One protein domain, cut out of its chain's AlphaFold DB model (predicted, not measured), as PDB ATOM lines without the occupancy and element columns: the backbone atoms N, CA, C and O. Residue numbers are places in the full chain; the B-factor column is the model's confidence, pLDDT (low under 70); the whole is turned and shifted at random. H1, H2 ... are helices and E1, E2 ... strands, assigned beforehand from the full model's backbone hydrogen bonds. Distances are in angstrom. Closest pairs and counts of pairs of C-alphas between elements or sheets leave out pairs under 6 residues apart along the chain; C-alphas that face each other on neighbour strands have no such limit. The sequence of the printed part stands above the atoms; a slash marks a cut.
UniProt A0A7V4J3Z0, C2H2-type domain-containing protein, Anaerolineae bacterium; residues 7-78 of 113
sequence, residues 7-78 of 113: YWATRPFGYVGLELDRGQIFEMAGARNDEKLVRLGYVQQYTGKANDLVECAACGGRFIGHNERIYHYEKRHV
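Overview. This is residues 7 to 78 of the 113 residues of the protein "C2H2-type domain-containing protein" of Anaerolineae bacterium (UniProt A0A7V4J3Z0). What does the model look like? A small three-strand sheet, E4, E1 and E5, lies between two helices at opposite ends of the longest axis, short H1 near E5 and longer H2 beyond E4. The hairpin E2 and E3 stands off to one side of the sheet, and a long loop, residues 46 to 65, swings round from E5 to H2. What are the counts and the size? The printed part has 72 residues with two named helices and five named strands, in the order E1 E2 E3 E4 H1 E5 H2; the class is mixed, helices and strands, with under half of the residues in named elements. Both sheets, E4 - E1 - E5 and E2 - E3, are antiparallel, and the whole is compact, with a radius of gyration of the C-alphas of 11.9 A and spans of 34 by 26 by 17 A.

Along the chain. Where are the strands of the larger sheet? E4 is residues 24 to 27, 10.2 A long, E1 is residues 7 to 9 and E5 is residues 43 to 45. E1 begins at C-alpha 7, (145.863, 333.106, 230.851). Where are the other elements? E2 is residues 13 to 15 and E3 residues 18 to 20. H1 is residues 34 to 39, 8.7 A long, and H2 is residues 66 to 76, 15.3 A long, ending at C-alpha 76, (156.067, 334.946, 212.604).

Arrangement. How is the larger sheet paired? E1 is the inner strand, antiparallel to edge strand E4 at 138 degrees, with N 9 and O 24 3.0 A apart, and to edge strand E5 at 151 degrees, with N 8 and O 44 2.9 A apart, both pairs within hydrogen-bond range. E4, H1 and E5 form a split strand-helix-strand unit, two strands of one sheet with a helix between them along the chain and with E1 between them in the sheet; its crossover is right-handed. Where is the hairpin? E2 and E3 are antiparallel at 142 degrees, with N 15 and O 18 within hydrogen-bond range at 2.7 A. The closest C-alphas of E1 and E3, those of Ala 9 and Leu 20, are 6.8 A apart. How do the helices sit? H1 only grazes the sheet with residues 34 to 38; its closest C-alphas to E5 are those of Leu 37 and Val 43, 5.8 A apart. H2 is not on the sheet, and its closest C-alphas to E4 are those of Glu 68 and Gln 24, 7.5 A apart. H1 and H2 are apart, and in both, every O i to N i+4 pair is within hydrogen-bond range.

Size, cuts and confidence. How large is it? The two C-alphas farthest apart, those of Arg 32 and Val 78, are 35.3 A apart. How do the links run? The printed part has no cut, and the long link is E5 to H2, with 20 residues. Within it, residues 62 to 63 pair antiparallel with residues 24 to 25 of E4 and with residues 54 to 55. Where is confidence low? No printed residue is under 70, and the mean pLDDT of the printed part is 88.0.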
ATOM      1  N   TYR A   7     145.258 331.786 230.752       91.62
ATOM      2  CA  TYR A   7     145.863 333.106 230.851       91.62
ATOM      3  C   TYR A   7     146.226 333.600 229.465       91.62
ATOM      4  O   TYR A   7     146.461 332.808 228.554       91.62
ATOM      5  N   TRP A   8     146.272 334.915 229.311       93.25
ATOM      6  CA  TRP A   8     146.716 335.549 228.083       93.25
ATOM      7  C   TRP A   8     147.889 336.483 228.352       93.25
ATOM      8  O   TRP A   8     147.960 337.127 229.404       93.25
ATOM      9  N   ALA A   9     148.831 336.526 227.414       93.81
ATOM     10  CA  ALA A   9     150.010 337.376 227.499       93.81
ATOM     11  C   ALA A   9     149.667 338.818 227.097       93.81
ATOM     12  O   ALA A   9     149.227 339.075 225.977       93.81
ATOM     13  N   THR A  10     149.891 339.789 227.982       92.19
ATOM     14  CA  THR A  10     149.598 341.208 227.693       92.19
ATOM     15  C   THR A  10     150.630 341.843 226.761       92.19
ATOM     16  O   THR A  10     150.341 342.805 226.049       92.19
ATOM     17  N   ARG A  11     151.837 341.277 226.744       90.62
ATOM     18  CA  ARG A  11     152.998 341.694 225.955       90.62
ATOM     19  C   ARG A  11     153.753 340.463 225.454       90.62
ATOM     20  O   ARG A  11     153.569 339.399 226.038       90.62
ATOM     21  N   PRO A  12     154.596 340.579 224.417       90.31
ATOM     22  CA  PRO A  12     155.433 339.468 223.989       90.31
ATOM     23  C   PRO A  12     156.527 339.176 225.026       90.31
ATOM     24  O   PRO A  12     157.227 340.094 225.459       90.31
ATOM     25  N   PHE A  13     156.666 337.918 225.446       91.75
ATOM     26  CA  PHE A  13     157.739 337.469 226.344       91.75
ATOM     27  C   PHE A  13     157.968 335.955 226.235       91.75
ATOM     28  O   PHE A  13     157.118 335.214 225.752       91.75
ATOM     29  N   GLY A  14     159.124 335.486 226.705       89.69
ATOM     30  CA  GLY A  14     159.433 334.060 226.782       89.69
ATOM     31  C   GLY A  14     158.913 333.418 228.072       89.69
ATOM     32  O   GLY A  14     159.181 333.916 229.166       89.69
ATOM     33  N   TYR A  15     158.223 332.287 227.957       89.06
ATOM     34  CA  TYR A  15     157.738 331.479 229.070       89.06
ATOM     35  C   TYR A  15     158.067 330.003 228.844       89.06
ATOM     36  O   TYR A  15     157.575 329.387 227.907       89.06
ATOM     37  N   VAL A  16     158.904 329.420 229.709       86.38
ATOM     38  CA  VAL A  16     159.270 327.985 229.664       86.38
ATOM     39  C   VAL A  16     159.761 327.552 228.267       86.38
ATOM     40  O   VAL A  16     159.350 326.537 227.719       86.38
ATOM     41  N   GLY A  17     160.624 328.365 227.649       84.38
ATOM     42  CA  GLY A  17     161.163 328.096 226.308       84.38
ATOM     43  C   GLY A  17     160.184 328.335 225.152       84.38
ATOM     44  O   GLY A  17     160.583 328.222 223.998       84.38
ATOM     45  N   LEU A  18     158.934 328.705 225.439       84.81
ATOM     46  CA  LEU A  18     157.975 329.176 224.448       84.81
ATOM     47  C   LEU A  18     158.049 330.693 224.365       84.81
ATOM     48  O   LEU A  18     157.980 331.395 225.368       84.81
ATOM     49  N   GLU A  19     158.152 331.218 223.160       89.31
ATOM     50  CA  GLU A  19     157.996 332.644 222.917       89.31
ATOM     51  C   GLU A  19     156.508 332.947 222.711       89.31
ATOM     52  O   GLU A  19     155.918 332.521 221.713       89.31
ATOM     53  N   LEU A  20     155.910 333.655 223.668       90.94
ATOM     54  CA  LEU A  20     154.510 334.058 223.639       90.94
ATOM     55  C   LEU A  20     154.375 335.422 222.972       90.94
ATOM     56  O   LEU A  20     155.104 336.361 223.304       90.94
ATOM     57  N   ASP A  21     153.400 335.543 222.077       90.56
ATOM     58  CA  ASP A  21     153.013 336.815 221.480       90.56
ATOM     59  C   ASP A  21     151.896 337.497 222.271       90.56
ATOM     60  O   ASP A  21     151.199 336.898 223.096       90.56
ATOM     61  N   ARG A  22     151.711 338.793 222.013       91.06
ATOM     62  CA  ARG A  22     150.632 339.569 222.627       91.06
ATOM     63  C   ARG A  22     149.278 338.929 222.312       91.06
ATOM     64  O   ARG A  22     148.981 338.631 221.163       91.06
ATOM     65  N   GLY A  23     148.449 338.765 223.338       90.81
ATOM     66  CA  GLY A  23     147.113 338.186 223.229       90.81
ATOM     67  C   GLY A  23     147.074 336.668 223.126       90.81
ATOM     68  O   GLY A  23     145.980 336.112 223.033       90.81
ATOM     69  N   GLN A  24     148.224 335.993 223.141       92.69
ATOM     70  CA  GLN A  24     148.276 334.542 223.056       92.69
ATOM     71  C   GLN A  24     147.780 333.907 224.356       92.69
ATOM     72  O   GLN A  24     148.220 334.276 225.450       92.69
ATOM     73  N   ILE A  25     146.868 332.947 224.220       92.44
ATOM     74  CA  ILE A  25     146.351 332.123 225.305       92.44
ATOM     75  C   ILE A  25     147.322 330.990 225.586       92.44
ATOM     76  O   ILE A  25     147.731 330.264 224.677       92.44
ATOM     77  N   PHE A  26     147.623 330.788 226.860       90.94
ATOM     78  CA  PHE A  26     148.420 329.665 227.313       90.94
ATOM     79  C   PHE A  26     148.005 329.226 228.721       90.94
ATOM     80  O   PHE A  26     147.275 329.913 229.443       90.94
ATOM     81  N   GLU A  27     148.465 328.039 229.095       89.88
ATOM     82  CA  GLU A  27     148.306 327.488 230.436       89.88
ATOM     83  C   GLU A  27     149.605 327.702 231.211       89.88
ATOM     84  O   GLU A  27     150.691 327.406 230.710       89.88
ATOM     85  N   MET A  28     149.506 328.217 232.436       87.38
ATOM     86  CA  MET A  28     150.678 328.348 233.297       87.38
ATOM     87  C   MET A  28     151.147 326.972 233.784       87.38
ATOM     88  O   MET A  28     150.334 326.094 234.076       87.38
ATOM     89  N   ALA A  29     152.463 326.795 233.895       85.69
ATOM     90  CA  ALA A  29     153.085 325.536 234.304       85.69
ATOM     91  C   ALA A  29     153.024 325.295 235.825       85.69
ATOM     92  O   ALA A  29     153.425 324.230 236.292       85.69
ATOM     93  N   GLY A  30     152.544 326.269 236.609       84.06
ATOM     94  CA  GLY A  30     152.547 326.204 238.072       84.06
ATOM     95  C   GLY A  30     153.937 326.461 238.659       84.06
ATOM     96  O   GLY A  30     154.276 325.946 239.725       84.06
ATOM     97  N   ALA A  31     154.770 327.229 237.957       84.81
ATOM     98  CA  ALA A  31     156.092 327.596 238.426       84.81
ATOM     99  C   ALA A  31     155.998 328.614 239.573       84.81
ATOM    100  O   ALA A  31     155.109 329.460 239.629       84.81
ATOM    101  N   ARG A  32     156.995 328.610 240.464       83.19
ATOM    102  CA  ARG A  32     157.061 329.515 241.630       83.19
ATOM    103  C   ARG A  32     156.989 331.009 241.271       83.19
ATOM    104  O   ARG A  32     156.687 331.831 242.124       83.19
ATOM    105  N   ASN A  33     157.320 331.379 240.035       85.31
ATOM    106  CA  ASN A  33     157.326 332.774 239.591       85.31
ATOM    107  C   ASN A  33     156.025 333.204 238.889       85.31
ATOM    108  O   ASN A  33     155.895 334.376 238.540       85.31
ATOM    109  N   ASP A  34     155.067 332.295 238.699       85.12
ATOM    110  CA  ASP A  34     153.815 332.560 237.979       85.12
ATOM    111  C   ASP A  34     152.978 333.639 238.674       85.12
ATOM    112  O   ASP A  34     152.456 334.552 238.031       85.12
ATOM    113  N   GLU A  35     152.953 333.628 240.011       86.00
ATOM    114  CA  GLU A  35     152.309 334.672 240.816       86.00
ATOM    115  C   GLU A  35     152.862 336.075 240.509       86.00
ATOM    116  O   GLU A  35     152.120 337.062 240.497       86.00
ATOM    117  N   LYS A  36     154.160 336.178 240.189       88.69
ATOM    118  CA  LYS A  36     154.786 337.458 239.846       88.69
ATOM    119  C   LYS A  36     154.420 337.898 238.443       88.69
ATOM    120  O   LYS A  36     154.289 339.098 238.230       88.69
ATOM    121  N   LEU A  37     154.231 336.974 237.502       89.06
ATOM    122  CA  LEU A  37     153.797 337.323 236.147       89.06
ATOM    123  C   LEU A  37     152.417 337.981 236.173       89.06
ATOM    124  O   LEU A  37     152.219 338.997 235.505       89.06
ATOM    125  N   VAL A  38     151.504 337.447 236.991       89.50
ATOM    126  CA  VAL A  38     150.172 338.030 237.201       89.50
ATOM    127  C   VAL A  38     150.295 339.388 237.893       89.50
ATOM    128  O   VAL A  38     149.764 340.386 237.411       89.50
ATOM    129  N   ARG A  39     151.060 339.464 238.993       89.69
ATOM    130  CA  ARG A  39     151.223 340.703 239.774       89.69
ATOM    131  C   ARG A  39     151.877 341.841 238.986       89.69
ATOM    132  O   ARG A  39     151.526 342.998 239.184       89.69
ATOM    133  N   LEU A  40     152.838 341.522 238.123       90.19
ATOM    134  CA  LEU A  40     153.544 342.482 237.268       90.19
ATOM    135  C   LEU A  40     152.784 342.791 235.967       90.19
ATOM    136  O   LEU A  40     153.296 343.538 235.132       90.19
ATOM    137  N   GLY A  41     151.607 342.188 235.764       89.69
ATOM    138  CA  GLY A  41     150.767 342.420 234.592       89.69
ATOM    139  C   GLY A  41     151.367 341.919 233.278       89.69
ATOM    140  O   GLY A  41     151.007 342.433 232.225       89.69
ATOM    141  N   TYR A  42     152.288 340.946 233.307       90.75
ATOM    142  CA  TYR A  42     152.739 340.248 232.089       90.75
ATOM    143  C   TYR A  42     151.645 339.339 231.527       90.75
ATOM    144  O   TYR A  42     151.579 339.108 230.321       90.75
ATOM    145  N   VAL A  43     150.814 338.803 232.418       92.50
ATOM    146  CA  VAL A  43     149.755 337.857 232.085       92.50
ATOM    147  C   VAL A  43     148.490 338.261 232.812       92.50
ATOM    148  O   VAL A  43     148.543 338.785 233.927       92.50
ATOM    149  N   GLN A  44     147.350 337.985 232.198       91.69
ATOM    150  CA  GLN A  44     146.057 338.228 232.811       91.69
ATOM    151  C   GLN A  44     145.171 336.998 232.654       91.69
ATOM    152  O   GLN A  44     145.254 336.266 231.668       91.69
ATOM    153  N   GLN A  45     144.359 336.731 233.676       91.75
ATOM    154  CA  GLN A  45     143.421 335.619 233.648       91.75
ATOM    155  C   GLN A  45     142.387 335.863 232.550       91.75
ATOM    156  O   GLN A  45     141.804 336.945 232.458       91.75
ATOM    157  N   TYR A  46     142.166 334.851 231.721       89.69
ATOM    158  CA  TYR A  46     141.132 334.888 230.707       89.69
ATOM    159  C   TYR A  46     139.781 334.537 231.340       89.69
ATOM    160  O   TYR A  46     139.610 333.456 231.902       89.69
ATOM    161  N   THR A  47     138.830 335.467 231.268       86.50
ATOM    162  CA  THR A  47     137.474 335.332 231.833       86.50
ATOM    163  C   THR A  47     136.388 335.164 230.763       86.50
ATOM    164  O   THR A  47     135.207 335.094 231.098       86.50
ATOM    165  N   GLY A  48     136.773 335.113 229.483       82.94
ATOM    166  CA  GLY A  48     135.858 334.935 228.352       82.94
ATOM    167  C   GLY A  48     135.435 333.480 228.130       82.94
ATOM    168  O   GLY A  48     135.825 332.572 228.873       82.94
ATOM    169  N   LYS A  49     134.628 333.241 227.092       82.62
ATOM    170  CA  LYS A  49     134.227 331.881 226.708       82.62
ATOM    171  C   LYS A  49     135.282 331.284 225.786       82.62
ATOM    172  O   LYS A  49     135.824 331.965 224.929       82.62
ATOM    173  N   ALA A  50     135.507 329.976 225.880       76.25
ATOM    174  CA  ALA A  50     136.455 329.286 225.001       76.25
ATOM    175  C   ALA A  50     136.147 329.457 223.495       76.25
ATOM    176  O   ALA A  50     137.061 329.371 222.686       76.25
ATOM    177  N   ASN A  51     134.888 329.736 223.132       80.69
ATOM    178  CA  ASN A  51     134.466 329.990 221.749       80.69
ATOM    179  C   ASN A  51     134.884 331.363 221.207       80.69
ATOM    180  O   ASN A  51     134.855 331.550 219.997       80.69
ATOM    181  N   ASP A  52     135.254 332.312 222.070       85.00
ATOM    182  CA  ASP A  52     135.715 333.635 221.633       85.00
ATOM    183  C   ASP A  52     137.208 333.610 221.254       85.00
ATOM    184  O   ASP A  52     137.760 334.607 220.789       85.00
ATOM    185  N   LEU A  53     137.881 332.473 221.468       88.81
ATOM    186  CA  LEU A  53     139.283 332.297 221.133       88.81
ATOM    187  C   LEU A  53     139.454 332.040 219.642       88.81
ATOM    188  O   LEU A  53     138.800 331.176 219.060       88.81
ATOM    189  N   VAL A  54     140.407 332.746 219.049       90.81
ATOM    190  CA  VAL A  54     140.739 332.606 217.635       90.81
ATOM    191  C   VAL A  54     142.024 331.803 217.505       90.81
ATOM    192  O   VAL A  54     143.048 332.159 218.087       90.81
ATOM    193  N   GLU A  55     141.992 330.724 216.732       91.50
ATOM    194  CA  GLU A  55     143.178 329.921 216.442       91.50
ATOM    195  C   GLU A  55     143.945 330.426 215.210       91.50
ATOM    196  O   GLU A  55     143.375 330.913 214.227       91.50
ATOM    197  N   CYS A  56     145.272 330.328 215.272       88.50
ATOM    198  CA  CYS A  56     146.157 330.523 214.136       88.50
ATOM    199  C   CYS A  56     146.243 329.218 213.341       88.50
ATOM    200  O   CYS A  56     146.727 328.213 213.855       88.50
ATOM    201  N   ALA A  57     145.839 329.250 212.071       85.00
ATOM    202  CA  ALA A  57     145.846 328.070 211.206       85.00
ATOM    203  C   ALA A  57     147.258 327.528 210.900       85.00
ATOM    204  O   ALA A  57     147.397 326.364 210.547       85.00
ATOM    205  N   ALA A  58     148.305 328.351 211.037       85.06
ATOM    206  CA  ALA A  58     149.676 327.962 210.707       85.06
ATOM    207  C   ALA A  58     150.400 327.228 211.850       85.06
ATOM    208  O   ALA A  58     151.173 326.309 211.592       85.06
ATOM    209  N   CYS A  59     150.161 327.610 213.110       84.81
ATOM    210  CA  CYS A  59     150.868 327.058 214.277       84.81
ATOM    211  C   CYS A  59     149.952 326.448 215.350       84.81
ATOM    212  O   CYS A  59     150.447 325.861 216.310       84.81
ATOM    213  N   GLY A  60     148.631 326.607 215.234       85.69
ATOM    214  CA  GLY A  60     147.657 326.159 216.236       85.69
ATOM    215  C   GLY A  60     147.601 327.019 217.507       85.69
ATOM    216  O   GLY A  60     146.892 326.675 218.453       85.69
ATOM    217  N   GLY A  61     148.333 328.139 217.556       89.31
ATOM    218  CA  GLY A  61     148.289 329.083 218.674       89.31
ATOM    219  C   GLY A  61     146.899 329.702 218.835       89.31
ATOM    220  O   GLY A  61     146.260 330.056 217.849       89.31
ATOM    221  N   ARG A  62     146.420 329.839 220.077       92.56
ATOM    222  CA  ARG A  62     145.116 330.445 220.393       92.56
ATOM    223  C   ARG A  62     145.293 331.882 220.862       92.56
ATOM    224  O   ARG A  62     146.200 332.152 221.645       92.56
ATOM    225  N   PHE A  63     144.408 332.774 220.443       92.62
ATOM    226  CA  PHE A  63     144.462 334.206 220.729       92.62
ATOM    227  C   PHE A  63     143.128 334.712 221.270       92.62
ATOM    228  O   PHE A  63     142.076 334.160 220.951       92.62
ATOM    229  N   ILE A  64     143.171 335.784 222.067       91.56
ATOM    230  CA  ILE A  64     141.966 336.461 222.584       91.56
ATOM    231  C   ILE A  64     141.120 337.123 221.488       91.56
ATOM    232  O   ILE A  64     139.960 337.436 221.734       91.56
ATOM    233  N   GLY A  65     141.702 337.384 220.314       89.62
ATOM    234  CA  GLY A  65     141.073 338.172 219.266       89.62
ATOM    235  C   GLY A  65     141.733 338.002 217.901       89.62
ATOM    236  O   GLY A  65     142.843 337.480 217.761       89.62
ATOM    237  N   HIS A  66     141.012 338.441 216.868       87.75
ATOM    238  CA  HIS A  66     141.462 338.356 215.479       87.75
ATOM    239  C   HIS A  66     142.681 339.242 215.202       87.75
ATOM    240  O   HIS A  66     143.558 338.825 214.449       87.75
ATOM    241  N   ASN A  67     142.756 340.426 215.814       88.19
ATOM    242  CA  ASN A  67     143.850 341.373 215.596       88.19
ATOM    243  C   ASN A  67     145.178 340.821 216.117       88.19
ATOM    244  O   ASN A  67     146.194 340.894 215.434       88.19
ATOM    245  N   GLU A  68     145.165 340.207 217.298       89.62
ATOM    246  CA  GLU A  68     146.344 339.599 217.911       89.62
ATOM    247  C   GLU A  68     146.836 338.399 217.094       89.62
ATOM    248  O   GLU A  68     148.039 338.256 216.872       89.62
ATOM    249  N   ARG A  69     145.909 337.590 216.564       90.88
ATOM    250  CA  ARG A  69     146.239 336.509 215.627       90.88
ATOM    251  C   ARG A  69     146.871 337.048 214.340       90.88
ATOM    252  O   ARG A  69     147.847 336.469 213.875       90.88
ATOM    253  N   ILE A  70     146.310 338.108 213.748       86.88
ATOM    254  CA  ILE A  70     146.854 338.720 212.521       86.88
ATOM    255  C   ILE A  70     148.271 339.230 212.784       86.88
ATOM    256  O   ILE A  70     149.184 338.827 212.076       86.88
ATOM    257  N   TYR A  71     148.478 339.988 213.863       87.69
ATOM    258  CA  TYR A  71     149.801 340.495 214.229       87.69
ATOM    259  C   TYR A  71     150.822 339.369 214.456       87.69
ATOM    260  O   TYR A  71     151.962 339.450 214.000       87.69
ATOM    261  N   HIS A  72     150.420 338.291 215.136       88.75
ATOM    262  CA  HIS A  72     151.259 337.101 215.286       88.75
ATOM    263  C   HIS A  72     151.607 336.478 213.928       88.75
ATOM    264  O   HIS A  72     152.765 336.143 213.681       88.75
ATOM    265  N   TYR A  73     150.618 336.341 213.043       86.50
ATOM    266  CA  TYR A  73     150.812 335.775 211.714       86.50
ATOM    267  C   TYR A  73     151.769 336.620 210.869       86.50
ATOM    268  O   TYR A  73     152.722 336.082 210.312       86.50
ATOM    269  N   GLU A  74     151.583 337.935 210.836       84.62
ATOM    270  CA  GLU A  74     152.471 338.859 210.127       84.62
ATOM    271  C   GLU A  74     153.897 338.821 210.681       84.62
ATOM    272  O   GLU A  74     154.862 338.815 209.930       84.62
ATOM    273  N   LYS A  75     154.060 338.734 212.001       84.00
ATOM    274  CA  LYS A  75     155.391 338.751 212.611       84.00
ATOM    275  C   LYS A  75     156.147 337.424 212.483       84.00
ATOM    276  O   LYS A  75     157.377 337.430 212.451       84.00
ATOM    277  N   ARG A  76     155.445 336.284 212.498       82.38
ATOM    278  CA  ARG A  76     156.067 334.946 212.604       82.38
ATOM    279  C   ARG A  76     155.924 334.058 211.382       82.38
ATOM    280  O   ARG A  76     156.742 333.161 211.202       82.38
ATOM    281  N   HIS A  77     154.876 334.258 210.595       80.56
ATOM    282  CA  HIS A  77     154.550 333.404 209.453       80.56
ATOM    283  C   HIS A  77     154.728 334.128 208.127       80.56
ATOM    284  O   HIS A  77     155.164 333.510 207.159       80.56
ATOM    285  N   VAL A  78     154.488 335.439 208.094       73.56
ATOM    286  CA  VAL A  78     154.993 336.297 207.026       73.56
ATOM    287  C   VAL A  78     156.459 336.574 207.340       73.56
ATOM    288  O   VAL A  78     156.846 337.637 207.814       73.56
TER     289      VAL A  78